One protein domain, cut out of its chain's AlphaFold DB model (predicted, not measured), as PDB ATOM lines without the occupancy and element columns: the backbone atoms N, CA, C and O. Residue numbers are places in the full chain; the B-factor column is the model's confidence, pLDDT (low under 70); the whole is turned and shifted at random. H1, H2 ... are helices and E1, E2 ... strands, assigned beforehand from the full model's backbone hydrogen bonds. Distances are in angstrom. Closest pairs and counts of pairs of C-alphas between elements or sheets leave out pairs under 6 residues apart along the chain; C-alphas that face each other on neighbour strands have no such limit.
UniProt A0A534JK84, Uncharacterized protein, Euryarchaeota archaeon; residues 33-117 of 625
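AT A GLANCE: This is residues 33 to 117 of the 625 residues of an uncharacterized protein of Euryarchaeota archaeon (UniProt A0A534JK84). Look for two small lobes in a row and a tail: a loose cluster of four short helices, H1 to H4, makes one end, a small hairpin of strands, E1 and E2, with its loops makes the second lobe, and H5 sticks out at the far end. Residues 109 to 117, of which 111 to 117 belong to H5, stand free. The printed part has 85 residues, with five named helices and two named strands in the order H1, H2, H3, H4, E1, E2, H5; the sheet is E1 - E2, antiparallel. The class is mostly helix, though under half of the residues are in named elements. The whole is loose, with a radius of gyration of the C-alphas of 14.9 A, and elongated, spanning 48 by 27 by 16 A.

IN THESE COORDINATES: Find C-alpha 33 at (126.569, 144.378, 189.294); there H1 begins and runs 14.0 A through residues 33 to 42. H2, residues 46 to 54, is 12.4 A long; H3, residues 60 to 63, 5.7 A; and H4, residues 68 to 73, 8.7 A. Next find C-alpha 80 at (134.695, 168.718, 201.316), where E1, residues 80 to 82, begins and runs 7.1 A; E2, residues 89 to 91, is 7.0 A long. H5, residues 111 to 117, runs 10.1 A and ends at C-alpha 117, (144.596, 182.581, 215.667).

HOW THE PARTS SIT: Start at H1, which touches H2, with the closest C-alphas, those of Thr 39 and Ala 49, 5.9 A apart; their lines are only just about perpendicular, at 71 degrees. H1 only just touches H3, with 3 pairs of C-alphas within 8 A, the closest those of Leu 42 and Pro 60 at 7.0 A. H2 touches H4 at a steep tilt of 65 degrees, the same way; their closest C-alphas, those of Leu 52 and Leu 72, are 7.0 A apart. H3 and H4 are close but not clearly touching, with the C-alphas of Leu 63 and Val 71 at 7.6 A. Farther on, E1 and E2 form an antiparallel hairpin, their directions at 134 degrees; look for N 81 and O 90 at 2.9 A, within hydrogen-bond range. H5 touches no helix and is apart from E1. In H1, H2 and H4 every O i to N i+4 pair is within hydrogen-bond range, in H5 2 of 3 are, and H3 is too short for such a pair.

THE WHOLE: The C-alphas of Thr 33 and Ala 117, the two farthest apart, are 49.8 A apart. Without the free stretch, the body of 76 residues spans 36 by 23 by 15 A. The printed part has no cut. The link from E2 to H5 is long, with 19 residues. The mean pLDDT of the printed part is 77.0; look for values under 70 at residue 34, residues 74 to 78 and residues 105 to 117.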
ATOM      1  N   THR A  33     126.480 143.759 190.617       70.06
ATOM      2  CA  THR A  33     126.569 144.378 189.294       70.06
ATOM      3  C   THR A  33     127.427 145.646 189.293       70.06
ATOM      4  O   THR A  33     128.246 145.809 188.394       70.06
ATOM      5  N   ALA A  34     127.310 146.529 190.293       69.94
ATOM      6  CA  ALA A  34     128.156 147.722 190.404       69.94
ATOM      7  C   ALA A  34     129.626 147.346 190.624       69.94
ATOM      8  O   ALA A  34     130.515 147.917 189.995       69.94
ATOM      9  N   LEU A  35     129.870 146.322 191.448       75.88
ATOM     10  CA  LEU A  35     131.206 145.776 191.664       75.88
ATOM     11  C   LEU A  35     131.783 145.173 190.373       75.88
ATOM     12  O   LEU A  35     132.903 145.511 190.001       75.88
ATOM     13  N   ARG A  36     131.005 144.344 189.655       74.00
ATOM     14  CA  ARG A  36     131.385 143.744 188.359       74.00
ATOM     15  C   ARG A  36     131.615 144.793 187.267       74.00
ATOM     16  O   ARG A  36     132.476 144.618 186.408       74.00
ATOM     17  N   ASN A  37     130.845 145.876 187.278       79.88
ATOM     18  CA  ASN A  37     131.011 146.973 186.330       79.88
ATOM     19  C   ASN A  37     132.281 147.776 186.625       79.88
ATOM     20  O   ASN A  37     133.000 148.104 185.688       79.88
ATOM     21  N   LEU A  38     132.601 148.032 187.898       81.44
ATOM     22  CA  LEU A  38     133.840 148.706 188.297       81.44
ATOM     23  C   LEU A  38     135.085 147.858 188.014       81.44
ATOM     24  O   LEU A  38     136.044 148.382 187.450       81.44
ATOM     25  N   THR A  39     135.070 146.556 188.323       80.81
ATOM     26  CA  THR A  39     136.187 145.659 187.976       80.81
ATOM     27  C   THR A  39     136.404 145.595 186.468       80.81
ATOM     28  O   THR A  39     137.541 145.713 186.017       80.81
ATOM     29  N   ARG A  40     135.331 145.497 185.668       85.75
ATOM     30  CA  ARG A  40     135.431 145.503 184.198       85.75
ATOM     31  C   ARG A  40     135.905 146.848 183.643       85.75
ATOM     32  O   ARG A  40     136.724 146.858 182.732       85.75
ATOM     33  N   ALA A  41     135.386 147.963 184.154       87.88
ATOM     34  CA  ALA A  41     135.686 149.295 183.628       87.88
ATOM     35  C   ALA A  41     137.102 149.769 183.982       87.88
ATOM     36  O   ALA A  41     137.749 150.414 183.163       87.88
ATOM     37  N   LEU A  42     137.582 149.450 185.188       88.00
ATOM     38  CA  LEU A  42     138.890 149.889 185.683       88.00
ATOM     39  C   LEU A  42     139.981 148.814 185.549       88.00
ATOM     40  O   LEU A  42     141.144 149.107 185.807       88.00
ATOM     41  N   GLY A  43     139.628 147.582 185.161       88.75
ATOM     42  CA  GLY A  43     140.576 146.469 185.039       88.75
ATOM     43  C   GLY A  43     141.213 146.066 186.374       88.75
ATOM     44  O   GLY A  43     142.378 145.679 186.409       88.75
ATOM     45  N   ILE A  44     140.474 146.205 187.477       89.50
ATOM     46  CA  ILE A  44     140.957 145.955 188.843       89.50
ATOM     47  C   ILE A  44     140.350 144.683 189.432       89.50
ATOM     48  O   ILE A  44     139.283 144.235 189.013       89.50
ATOM     49  N   ASP A  45     141.024 144.117 190.432       83.44
ATOM     50  CA  ASP A  45     140.516 142.982 191.200       83.44
ATOM     51  C   ASP A  45     139.283 143.355 192.051       83.44
ATOM     52  O   ASP A  45     139.003 144.526 192.340       83.44
ATOM     53  N   SER A  46     138.513 142.337 192.440       75.06
ATOM     54  CA  SER A  46     137.280 142.503 193.216       75.06
ATOM     55  C   SER A  46     137.520 143.137 194.589       75.06
ATOM     56  O   SER A  46     136.654 143.869 195.068       75.06
ATOM     57  N   ALA A  47     138.691 142.923 195.195       76.00
ATOM     58  CA  ALA A  47     139.051 143.503 196.485       76.00
ATOM     59  C   ALA A  47     139.259 145.025 196.386       76.00
ATOM     60  O   ALA A  47     138.673 145.783 197.161       76.00
ATOM     61  N   LYS A  48     140.012 145.499 195.386       84.38
ATOM     62  CA  LYS A  48     140.191 146.931 195.099       84.38
ATOM     63  C   LYS A  48     138.882 147.595 194.711       84.38
ATOM     64  O   LYS A  48     138.614 148.706 195.161       84.38
ATOM     65  N   ALA A  49     138.047 146.925 193.919       83.88
ATOM     66  CA  ALA A  49     136.732 147.452 193.575       83.88
ATOM     67  C   ALA A  49     135.845 147.611 194.822       83.88
ATOM     68  O   ALA A  49     135.223 148.657 194.989       83.88
ATOM     69  N   GLN A  50     135.835 146.641 195.746       80.94
ATOM     70  CA  GLN A  50     135.092 146.768 197.008       80.94
ATOM     71  C   GLN A  50     135.594 147.941 197.855       80.94
ATOM     72  O   GLN A  50     134.786 148.677 198.425       80.94
ATOM     73  N   GLU A  51     136.909 148.144 197.917       83.25
ATOM     74  CA  GLU A  51     137.497 149.250 198.671       83.25
ATOM     75  C   GLU A  51     137.174 150.616 198.038       83.25
ATOM     76  O   GLU A  51     136.840 151.564 198.748       83.25
ATOM     77  N   LEU A  52     137.138 150.711 196.705       84.50
ATOM     78  CA  LEU A  52     136.643 151.901 196.005       84.50
ATOM     79  C   LEU A  52     135.161 152.178 196.308       84.50
ATOM     80  O   LEU A  52     134.805 153.321 196.601       84.50
ATOM     81  N   LEU A  53     134.303 151.147 196.327       83.25
ATOM     82  CA  LEU A  53     132.899 151.305 196.733       83.25
ATOM     83  C   LEU A  53     132.766 151.792 198.182       83.25
ATOM     84  O   LEU A  53     131.835 152.549 198.473       83.25
ATOM     85  N   ARG A  54     133.653 151.358 199.090       76.50
ATOM     86  CA  ARG A  54     133.700 151.849 200.480       76.50
ATOM     87  C   ARG A  54     134.127 153.309 200.555       76.50
ATOM     88  O   ARG A  54     133.563 154.049 201.354       76.50
ATOM     89  N   LYS A  55     135.049 153.736 199.688       81.44
ATOM     90  CA  LYS A  55     135.443 155.145 199.524       81.44
ATOM     91  C   LYS A  55     134.425 155.987 198.739       81.44
ATOM     92  O   LYS A  55     134.662 157.166 198.510       81.44
ATOM     93  N   GLY A  56     133.279 155.414 198.366       79.44
ATOM     94  CA  GLY A  56     132.167 156.132 197.738       79.44
ATOM     95  C   GLY A  56     132.241 156.245 196.214       79.44
ATOM     96  O   GLY A  56     131.351 156.851 195.627       79.44
ATOM     97  N   VAL A  57     133.233 155.631 195.566       84.19
ATOM     98  CA  VAL A  57     133.353 155.588 194.101       84.19
ATOM     99  C   VAL A  57     132.314 154.605 193.553       84.19
ATOM    100  O   VAL A  57     132.314 153.421 193.905       84.19
ATOM    101  N   ARG A  58     131.393 155.088 192.715       80.12
ATOM    102  CA  ARG A  58     130.322 154.286 192.092       80.12
ATOM    103  C   ARG A  58     130.533 154.097 190.594       80.12
ATOM    104  O   ARG A  58     130.010 153.142 190.026       80.12
ATOM    105  N   SER A  59     131.316 154.970 189.976       83.75
ATOM    106  CA  SER A  59     131.626 154.989 188.553       83.75
ATOM    107  C   SER A  59     133.077 155.435 188.312       83.75
ATOM    108  O   SER A  59     133.677 156.070 189.181       83.75
ATOM    109  N   PRO A  60     133.667 155.127 187.140       82.56
ATOM    110  CA  PRO A  60     134.989 155.635 186.764       82.56
ATOM    111  C   PRO A  60     135.078 157.167 186.762       82.56
ATOM    112  O   PRO A  60     136.140 157.713 187.051       82.56
ATOM    113  N   ASP A  61     133.968 157.854 186.481       82.06
ATOM    114  CA  ASP A  61     133.907 159.318 186.446       82.06
ATOM    115  C   ASP A  61     134.139 159.937 187.835       82.06
ATOM    116  O   ASP A  61     134.743 161.006 187.945       82.06
ATOM    117  N   ASP A  62     133.770 159.225 188.909       78.56
ATOM    118  CA  ASP A  62     133.972 159.671 190.297       78.56
ATOM    119  C   ASP A  62     135.460 159.740 190.694       78.56
ATOM    120  O   ASP A  62     135.815 160.355 191.701       78.56
ATOM    121  N   LEU A  63     136.358 159.125 189.911       82.94
ATOM    122  CA  LEU A  63     137.799 159.226 190.147       82.94
ATOM    123  C   LEU A  63     138.336 160.626 189.821       82.94
ATOM    124  O   LEU A  63     139.403 160.988 190.321       82.94
ATOM    125  N   GLY A  64     137.632 161.418 189.004       80.94
ATOM    126  CA  GLY A  64     138.040 162.790 188.680       80.94
ATOM    127  C   GLY A  64     139.431 162.879 188.038       80.94
ATOM    128  O   GLY A  64     140.149 163.851 188.249       80.94
ATOM    129  N   GLY A  65     139.846 161.841 187.302       81.31
ATOM    130  CA  GLY A  65     141.177 161.741 186.688       81.31
ATOM    131  C   GLY A  65     142.287 161.202 187.601       81.31
ATOM    132  O   GLY A  65     143.424 161.077 187.146       81.31
ATOM    133  N   ARG A  66     141.989 160.853 188.860       81.44
ATOM    134  CA  ARG A  66     142.937 160.190 189.771       81.44
ATOM    135  C   ARG A  66     143.105 158.715 189.413       81.44
ATOM    136  O   ARG A  66     142.171 158.070 188.935       81.44
ATOM    137  N   SER A  67     144.288 158.156 189.673       87.69
ATOM    138  CA  SER A  67     144.485 156.716 189.518       87.69
ATOM    139  C   SER A  67     143.813 155.955 190.665       87.69
ATOM    140  O   SER A  67     143.700 156.455 191.787       87.69
ATOM    141  N   VAL A  68     143.401 154.711 190.409       86.81
ATOM    142  CA  VAL A  68     142.836 153.832 191.448       86.81
ATOM    143  C   VAL A  68     143.801 153.676 192.629       86.81
ATOM    144  O   VAL A  68     143.375 153.650 193.779       86.81
ATOM    145  N   GLY A  69     145.108 153.609 192.357       85.06
ATOM    146  CA  GLY A  69     146.132 153.484 193.392       85.06
ATOM    147  C   GLY A  69     146.199 154.694 194.324       85.06
ATOM    148  O   GLY A  69     146.352 154.515 195.531       85.06
ATOM    149  N   ASP A  70     146.037 155.903 193.786       82.75
ATOM    150  CA  ASP A  70     146.094 157.143 194.570       82.75
ATOM    151  C   ASP A  70     144.878 157.260 195.489       82.75
ATOM    152  O   ASP A  70     145.025 157.452 196.696       82.75
ATOM    153  N   VAL A  71     143.682 157.003 194.946       82.69
ATOM    154  CA  VAL A  71     142.434 157.005 195.724       82.69
ATOM    155  C   VAL A  71     142.478 155.958 196.830       82.69
ATOM    156  O   VAL A  71     141.989 156.206 197.929       82.69
ATOM    157  N   LEU A  72     143.080 154.789 196.594       84.12
ATOM    158  CA  LEU A  72     143.228 153.753 197.619       84.12
ATOM    159  C   LEU A  72     144.289 154.108 198.674       84.12
ATOM    160  O   LEU A  72     144.067 153.823 199.853       84.12
ATOM    161  N   LYS A  73     145.382 154.786 198.296       81.88
ATOM    162  CA  LYS A  73     146.444 155.237 199.215       81.88
ATOM    163  C   LYS A  73     146.047 156.421 200.095       81.88
ATOM    164  O   LYS A  73     146.574 156.529 201.201       81.88
ATOM    165  N   GLU A  74     145.130 157.280 199.650       64.69
ATOM    166  CA  GLU A  74     144.659 158.421 200.441       64.69
ATOM    167  C   GLU A  74     143.944 157.939 201.712       64.69
ATOM    168  O   GLU A  74     142.817 157.435 201.694       64.69
ATOM    169  N   LYS A  75     144.658 158.048 202.833       47.84
ATOM    170  CA  LYS A  75     144.177 157.760 204.189       47.84
ATOM    171  C   LYS A  75     143.749 159.037 204.922       47.84
ATOM    172  O   LYS A  75     143.390 158.975 206.096       47.84
ATOM    173  N   GLU A  76     143.820 160.186 204.262       52.66
ATOM    174  CA  GLU A  76     143.549 161.471 204.896       52.66
ATOM    175  C   GLU A  76     142.078 161.866 204.732       52.66
ATOM    176  O   GLU A  76     141.492 161.642 203.670       52.66
ATOM    177  N   PRO A  77     141.455 162.427 205.783       51.88
ATOM    178  CA  PRO A  77     140.104 162.952 205.701       51.88
ATOM    179  C   PRO A  77     140.133 164.180 204.796       51.88
ATOM    180  O   PRO A  77     140.399 165.295 205.238       51.88
ATOM    181  N   SER A  78     139.890 163.974 203.509       60.16
ATOM    182  CA  SER A  78     139.774 165.088 202.589       60.16
ATOM    183  C   SER A  78     138.536 165.901 202.963       60.16
ATOM    184  O   SER A  78     137.422 165.368 202.987       60.16
ATOM    185  N   VAL A  79     138.726 167.173 203.292       73.88
ATOM    186  CA  VAL A  79     137.633 168.069 203.666       73.88
ATOM    187  C   VAL A  79     136.875 168.425 202.392       73.88
ATOM    188  O   VAL A  79     137.477 168.803 201.387       73.88
ATOM    189  N   LEU A  80     135.551 168.275 202.413       83.25
ATOM    190  CA  LEU A  80     134.695 168.718 201.316       83.25
ATOM    191  C   LEU A  80     134.503 170.231 201.408       83.25
ATOM    192  O   LEU A  80     134.084 170.740 202.448       83.25
ATOM    193  N   TYR A  81     134.762 170.938 200.314       85.81
ATOM    194  CA  TYR A  81     134.498 172.370 200.185       85.81
ATOM    195  C   TYR A  81     133.728 172.665 198.896       85.81
ATOM    196  O   TYR A  81     133.523 171.796 198.047       85.81
ATOM    197  N   LEU A  82     133.234 173.894 198.774       90.38
ATOM    198  CA  LEU A  82     132.498 174.357 197.603       90.38
ATOM    199  C   LEU A  82     133.479 174.966 196.599       90.38
ATOM    200  O   LEU A  82     134.240 175.870 196.939       90.38
ATOM    201  N   CYS A  83     133.443 174.490 195.354       87.88
ATOM    202  CA  CYS A  83     134.204 175.075 194.259       87.88
ATOM    203  C   CYS A  83     133.798 176.553 194.094       87.88
ATOM    204  O   CYS A  83     132.611 176.813 193.879       87.88
ATOM    205  N   PRO A  84     134.743 177.509 194.132       87.62
ATOM    206  CA  PRO A  84     134.420 178.938 194.093       87.62
ATOM    207  C   PRO A  84     133.786 179.376 192.766       87.62
ATOM    208  O   PRO A  84     133.027 180.335 192.738       87.62
ATOM    209  N   GLU A  85     134.053 178.650 191.678       88.69
ATOM    210  CA  GLU A  85     133.549 178.986 190.341       88.69
ATOM    211  C   GLU A  85     132.124 178.471 190.079       88.69
ATOM    212  O   GLU A  85     131.344 179.117 189.388       88.69
ATOM    213  N   CYS A  86     131.756 177.290 190.595       91.50
ATOM    214  CA  CYS A  86     130.480 176.647 190.233       91.50
ATOM    215  C   CYS A  86     129.655 176.091 191.402       91.50
ATOM    216  O   CYS A  86     128.594 175.502 191.173       91.50
ATOM    217  N   GLY A  87     130.147 176.213 192.637       87.12
ATOM    218  CA  GLY A  87     129.475 175.723 193.841       87.12
ATOM    219  C   GLY A  87     129.346 174.199 193.930       87.12
ATOM    220  O   GLY A  87     128.532 173.702 194.702       87.12
ATOM    221  N   ALA A  88     130.092 173.427 193.131       86.75
ATOM    222  CA  ALA A  88     130.138 171.974 193.280       86.75
ATOM    223  C   ALA A  88     130.877 171.584 194.563       86.75
ATOM    224  O   ALA A  88     131.884 172.205 194.898       86.75
ATOM    225  N   PHE A  89     130.424 170.527 195.232       85.81
ATOM    226  CA  PHE A  89     131.208 169.899 196.292       85.81
ATOM    227  C   PHE A  89     132.449 169.250 195.676       85.81
ATOM    228  O   PHE A  89     132.330 168.425 194.770       85.81
ATOM    229  N   VAL A  90     133.621 169.655 196.148       87.19
ATOM    230  CA  VAL A  90     134.933 169.167 195.712       87.19
ATOM    231  C   VAL A  90     135.740 168.747 196.936       87.19
ATOM    232  O   VAL A  90     135.572 169.302 198.025       87.19
ATOM    233  N   SER A  91     136.577 167.727 196.780       82.69
ATOM    234  CA  SER A  91     137.465 167.262 197.842       82.69
ATOM    235  C   SER A  91     138.715 168.144 197.910       82.69
ATOM    236  O   SER A  91     139.209 168.593 196.879       82.69
ATOM    237  N   SER A  92     139.272 168.366 199.107       78.81
ATOM    238  CA  SER A  92     140.585 169.019 199.301       78.81
ATOM    239  C   SER A  92     141.737 168.336 198.558       78.81
ATOM    240  O   SER A  92     142.777 168.956 198.373       78.81
ATOM    241  N   ALA A  93     141.553 167.090 198.114       74.00
ATOM    242  CA  ALA A  93     142.514 166.372 197.280       74.00
ATOM    243  C   ALA A  93     142.379 166.686 195.773       74.00
ATOM    244  O   ALA A  93     143.305 166.427 195.000       74.00
ATOM    245  N   ASP A  94     141.247 167.242 195.328       79.44
ATOM    246  CA  ASP A  94     140.995 167.496 193.912       79.44
ATOM    247  C   ASP A  94     141.706 168.779 193.457       79.44
ATOM    248  O   ASP A  94     141.398 169.882 193.907       79.44
ATOM    249  N   LYS A  95     142.629 168.654 192.497       85.12
ATOM    250  CA  LYS A  95     143.314 169.804 191.864       85.12
ATOM    251  C   LYS A  95     142.442 170.524 190.835       85.12
ATOM    252  O   LYS A  95     142.746 171.635 190.398       85.12
ATOM    253  N   THR A  96     141.368 169.873 190.401       88.38
ATOM    254  CA  THR A  96     140.448 170.372 189.383       88.38
ATOM    255  C   THR A  96     139.023 169.990 189.732       88.38
ATOM    256  O   THR A  96     138.752 168.844 190.076       88.38
ATOM    257  N   CYS A  97     138.090 170.929 189.596       86.81
ATOM    258  CA  CYS A  97     136.679 170.651 189.821       86.81
ATOM    259  C   CYS A  97     136.130 169.716 188.734       86.81
ATOM    260  O   CYS A  97     136.114 170.085 187.560       86.81
ATOM    261  N   GLY A  98     135.585 168.558 189.119       82.56
ATOM    262  CA  GLY A  98     134.960 167.617 188.179       82.56
ATOM    263  C   GLY A  98     133.720 168.165 187.454       82.56
ATOM    264  O   GLY A  98     133.364 167.665 186.394       82.56
ATOM    265  N   LYS A  99     133.071 169.217 187.984       84.88
ATOM    266  CA  LYS A  99     131.871 169.821 187.374       84.88
ATOM    267  C   LYS A  99     132.189 170.905 186.341       84.88
ATOM    268  O   LYS A  99     131.550 170.938 185.296       84.88
ATOM    269  N   CYS A 100     133.116 171.820 186.637       86.94
ATOM    270  CA  CYS A 100     133.399 172.974 185.769       86.94
ATOM    271  C   CYS A 100     134.831 173.029 185.219       86.94
ATOM    272  O   CYS A 100     135.138 173.918 184.430       86.94
ATOM    273  N   GLY A 101     135.721 172.124 185.633       86.12
ATOM    274  CA  GLY A 101     137.120 172.099 185.194       86.12
ATOM    275  C   GLY A 101     138.004 173.201 185.787       86.12
ATOM    276  O   GLY A 101     139.171 173.305 185.409       86.12
ATOM    277  N   ALA A 102     137.487 174.019 186.713       89.25
ATOM    278  CA  ALA A 102     138.276 175.049 187.386       89.25
ATOM    279  C   ALA A 102     139.471 174.427 188.118       89.25
ATOM    280  O   ALA A 102     139.319 173.413 188.804       89.25
ATOM    281  N   ARG A 103     140.653 175.042 187.986       88.31
ATOM    282  CA  ARG A 103     141.838 174.668 188.767       88.31
ATOM    283  C   ARG A 103     141.657 175.162 190.194       88.31
ATOM    284  O   ARG A 103     141.474 176.355 190.414       88.31
ATOM    285  N   LEU A 104     141.692 174.233 191.133       86.38
ATOM    286  CA  LEU A 104     141.553 174.504 192.553       86.38
ATOM    287  C   LEU A 104     142.964 174.754 193.098       86.38
ATOM    288  O   LEU A 104     143.884 173.988 192.810       86.38
ATOM    289  N   ALA A 105     143.166 175.888 193.770       67.06
ATOM    290  CA  ALA A 105     144.490 176.295 194.227       67.06
ATOM    291  C   ALA A 105     145.009 175.319 195.297       67.06
ATOM    292  O   ALA A 105     144.311 175.039 196.266       67.06
ATOM    293  N   GLU A 106     146.248 174.840 195.135       59.69
ATOM    294  CA  GLU A 106     146.950 173.978 196.107       59.69
ATOM    295  C   GLU A 106     147.370 174.718 197.385       59.69
ATOM    296  O   GLU A 106     148.025 174.135 198.249       59.69
ATOM    297  N   GLU A 107     146.998 175.991 197.532       50.97
ATOM    298  CA  GLU A 107     147.085 176.687 198.809       50.97
ATOM    299  C   GLU A 107     146.004 176.113 199.724       50.97
ATOM    300  O   GLU A 107     144.962 176.718 199.974       50.97
ATOM    301  N   ALA A 108     146.256 174.891 200.197       48.56
ATOM    302  CA  ALA A 108     145.671 174.363 201.405       48.56
ATOM    303  C   ALA A 108     145.837 175.465 202.446       48.56
ATOM    304  O   ALA A 108     146.950 175.755 202.887       48.56
ATOM    305  N   MET A 109     144.736 176.155 202.743       49.88
ATOM    306  CA  MET A 109     144.690 177.115 203.830       49.88
ATOM    307  C   MET A 109     145.249 176.387 205.046       49.88
ATOM    308  O   MET A 109     144.719 175.345 205.431       49.88
ATOM    309  N   ASP A 110     146.380 176.885 205.541       48.53
ATOM    310  CA  ASP A 110     147.166 176.279 206.607       48.53
ATOM    311  C   ASP A 110     146.290 176.247 207.864       48.53
ATOM    312  O   ASP A 110     146.168 177.234 208.595       48.53
ATOM    313  N   LEU A 111     145.557 175.143 208.025       53.56
ATOM    314  CA  LEU A 111     144.481 174.995 209.000       53.56
ATOM    315  C   LEU A 111     145.025 175.170 210.420       53.56
ATOM    316  O   LEU A 111     144.342 175.731 211.272       53.56
ATOM    317  N   ASP A 112     146.284 174.787 210.637       54.06
ATOM    318  CA  ASP A 112     147.003 175.002 211.891       54.06
ATOM    319  C   ASP A 112     147.149 176.501 212.203       54.06
ATOM    320  O   ASP A 112     146.936 176.929 213.336       54.06
ATOM    321  N   LYS A 113     147.394 177.339 211.191       53.75
ATOM    322  CA  LYS A 113     147.522 178.793 211.357       53.75
ATOM    323  C   LYS A 113     146.179 179.489 211.610       53.75
ATOM    324  O   LYS A 113     146.146 180.510 212.292       53.75
ATOM    325  N   PHE A 114     145.083 178.940 211.084       46.31
ATOM    326  CA  PHE A 114     143.720 179.424 211.337       46.31
ATOM    327  C   PHE A 114     143.219 179.011 212.733       46.31
ATOM    328  O   PHE A 114     142.621 179.810 213.450       46.31
ATOM    329  N   LEU A 115     143.523 177.783 213.165       55.25
ATOM    330  CA  LEU A 115     143.143 177.272 214.486       55.25
ATOM    331  C   LEU A 115     143.937 177.918 215.634       55.25
ATOM    332  O   LEU A 115     143.400 178.055 216.732       55.25
ATOM    333  N   GLU A 116     145.180 178.348 215.399       57.06
ATOM    334  CA  GLU A 116     145.996 179.035 216.414       57.06
ATOM    335  C   GLU A 116     145.664 180.533 216.582       57.06
ATOM    336  O   GLU A 116     146.016 181.120 217.607       57.06
ATOM    337  N   ALA A 117     144.960 181.156 215.626       53.19
ATOM    338  CA  ALA A 117     144.596 182.581 215.667       53.19
ATOM    339  C   ALA A 117     143.183 182.863 216.227       53.19
ATOM    340  O   ALA A 117     142.887 183.988 216.638       53.19
TER     341      ALA A 117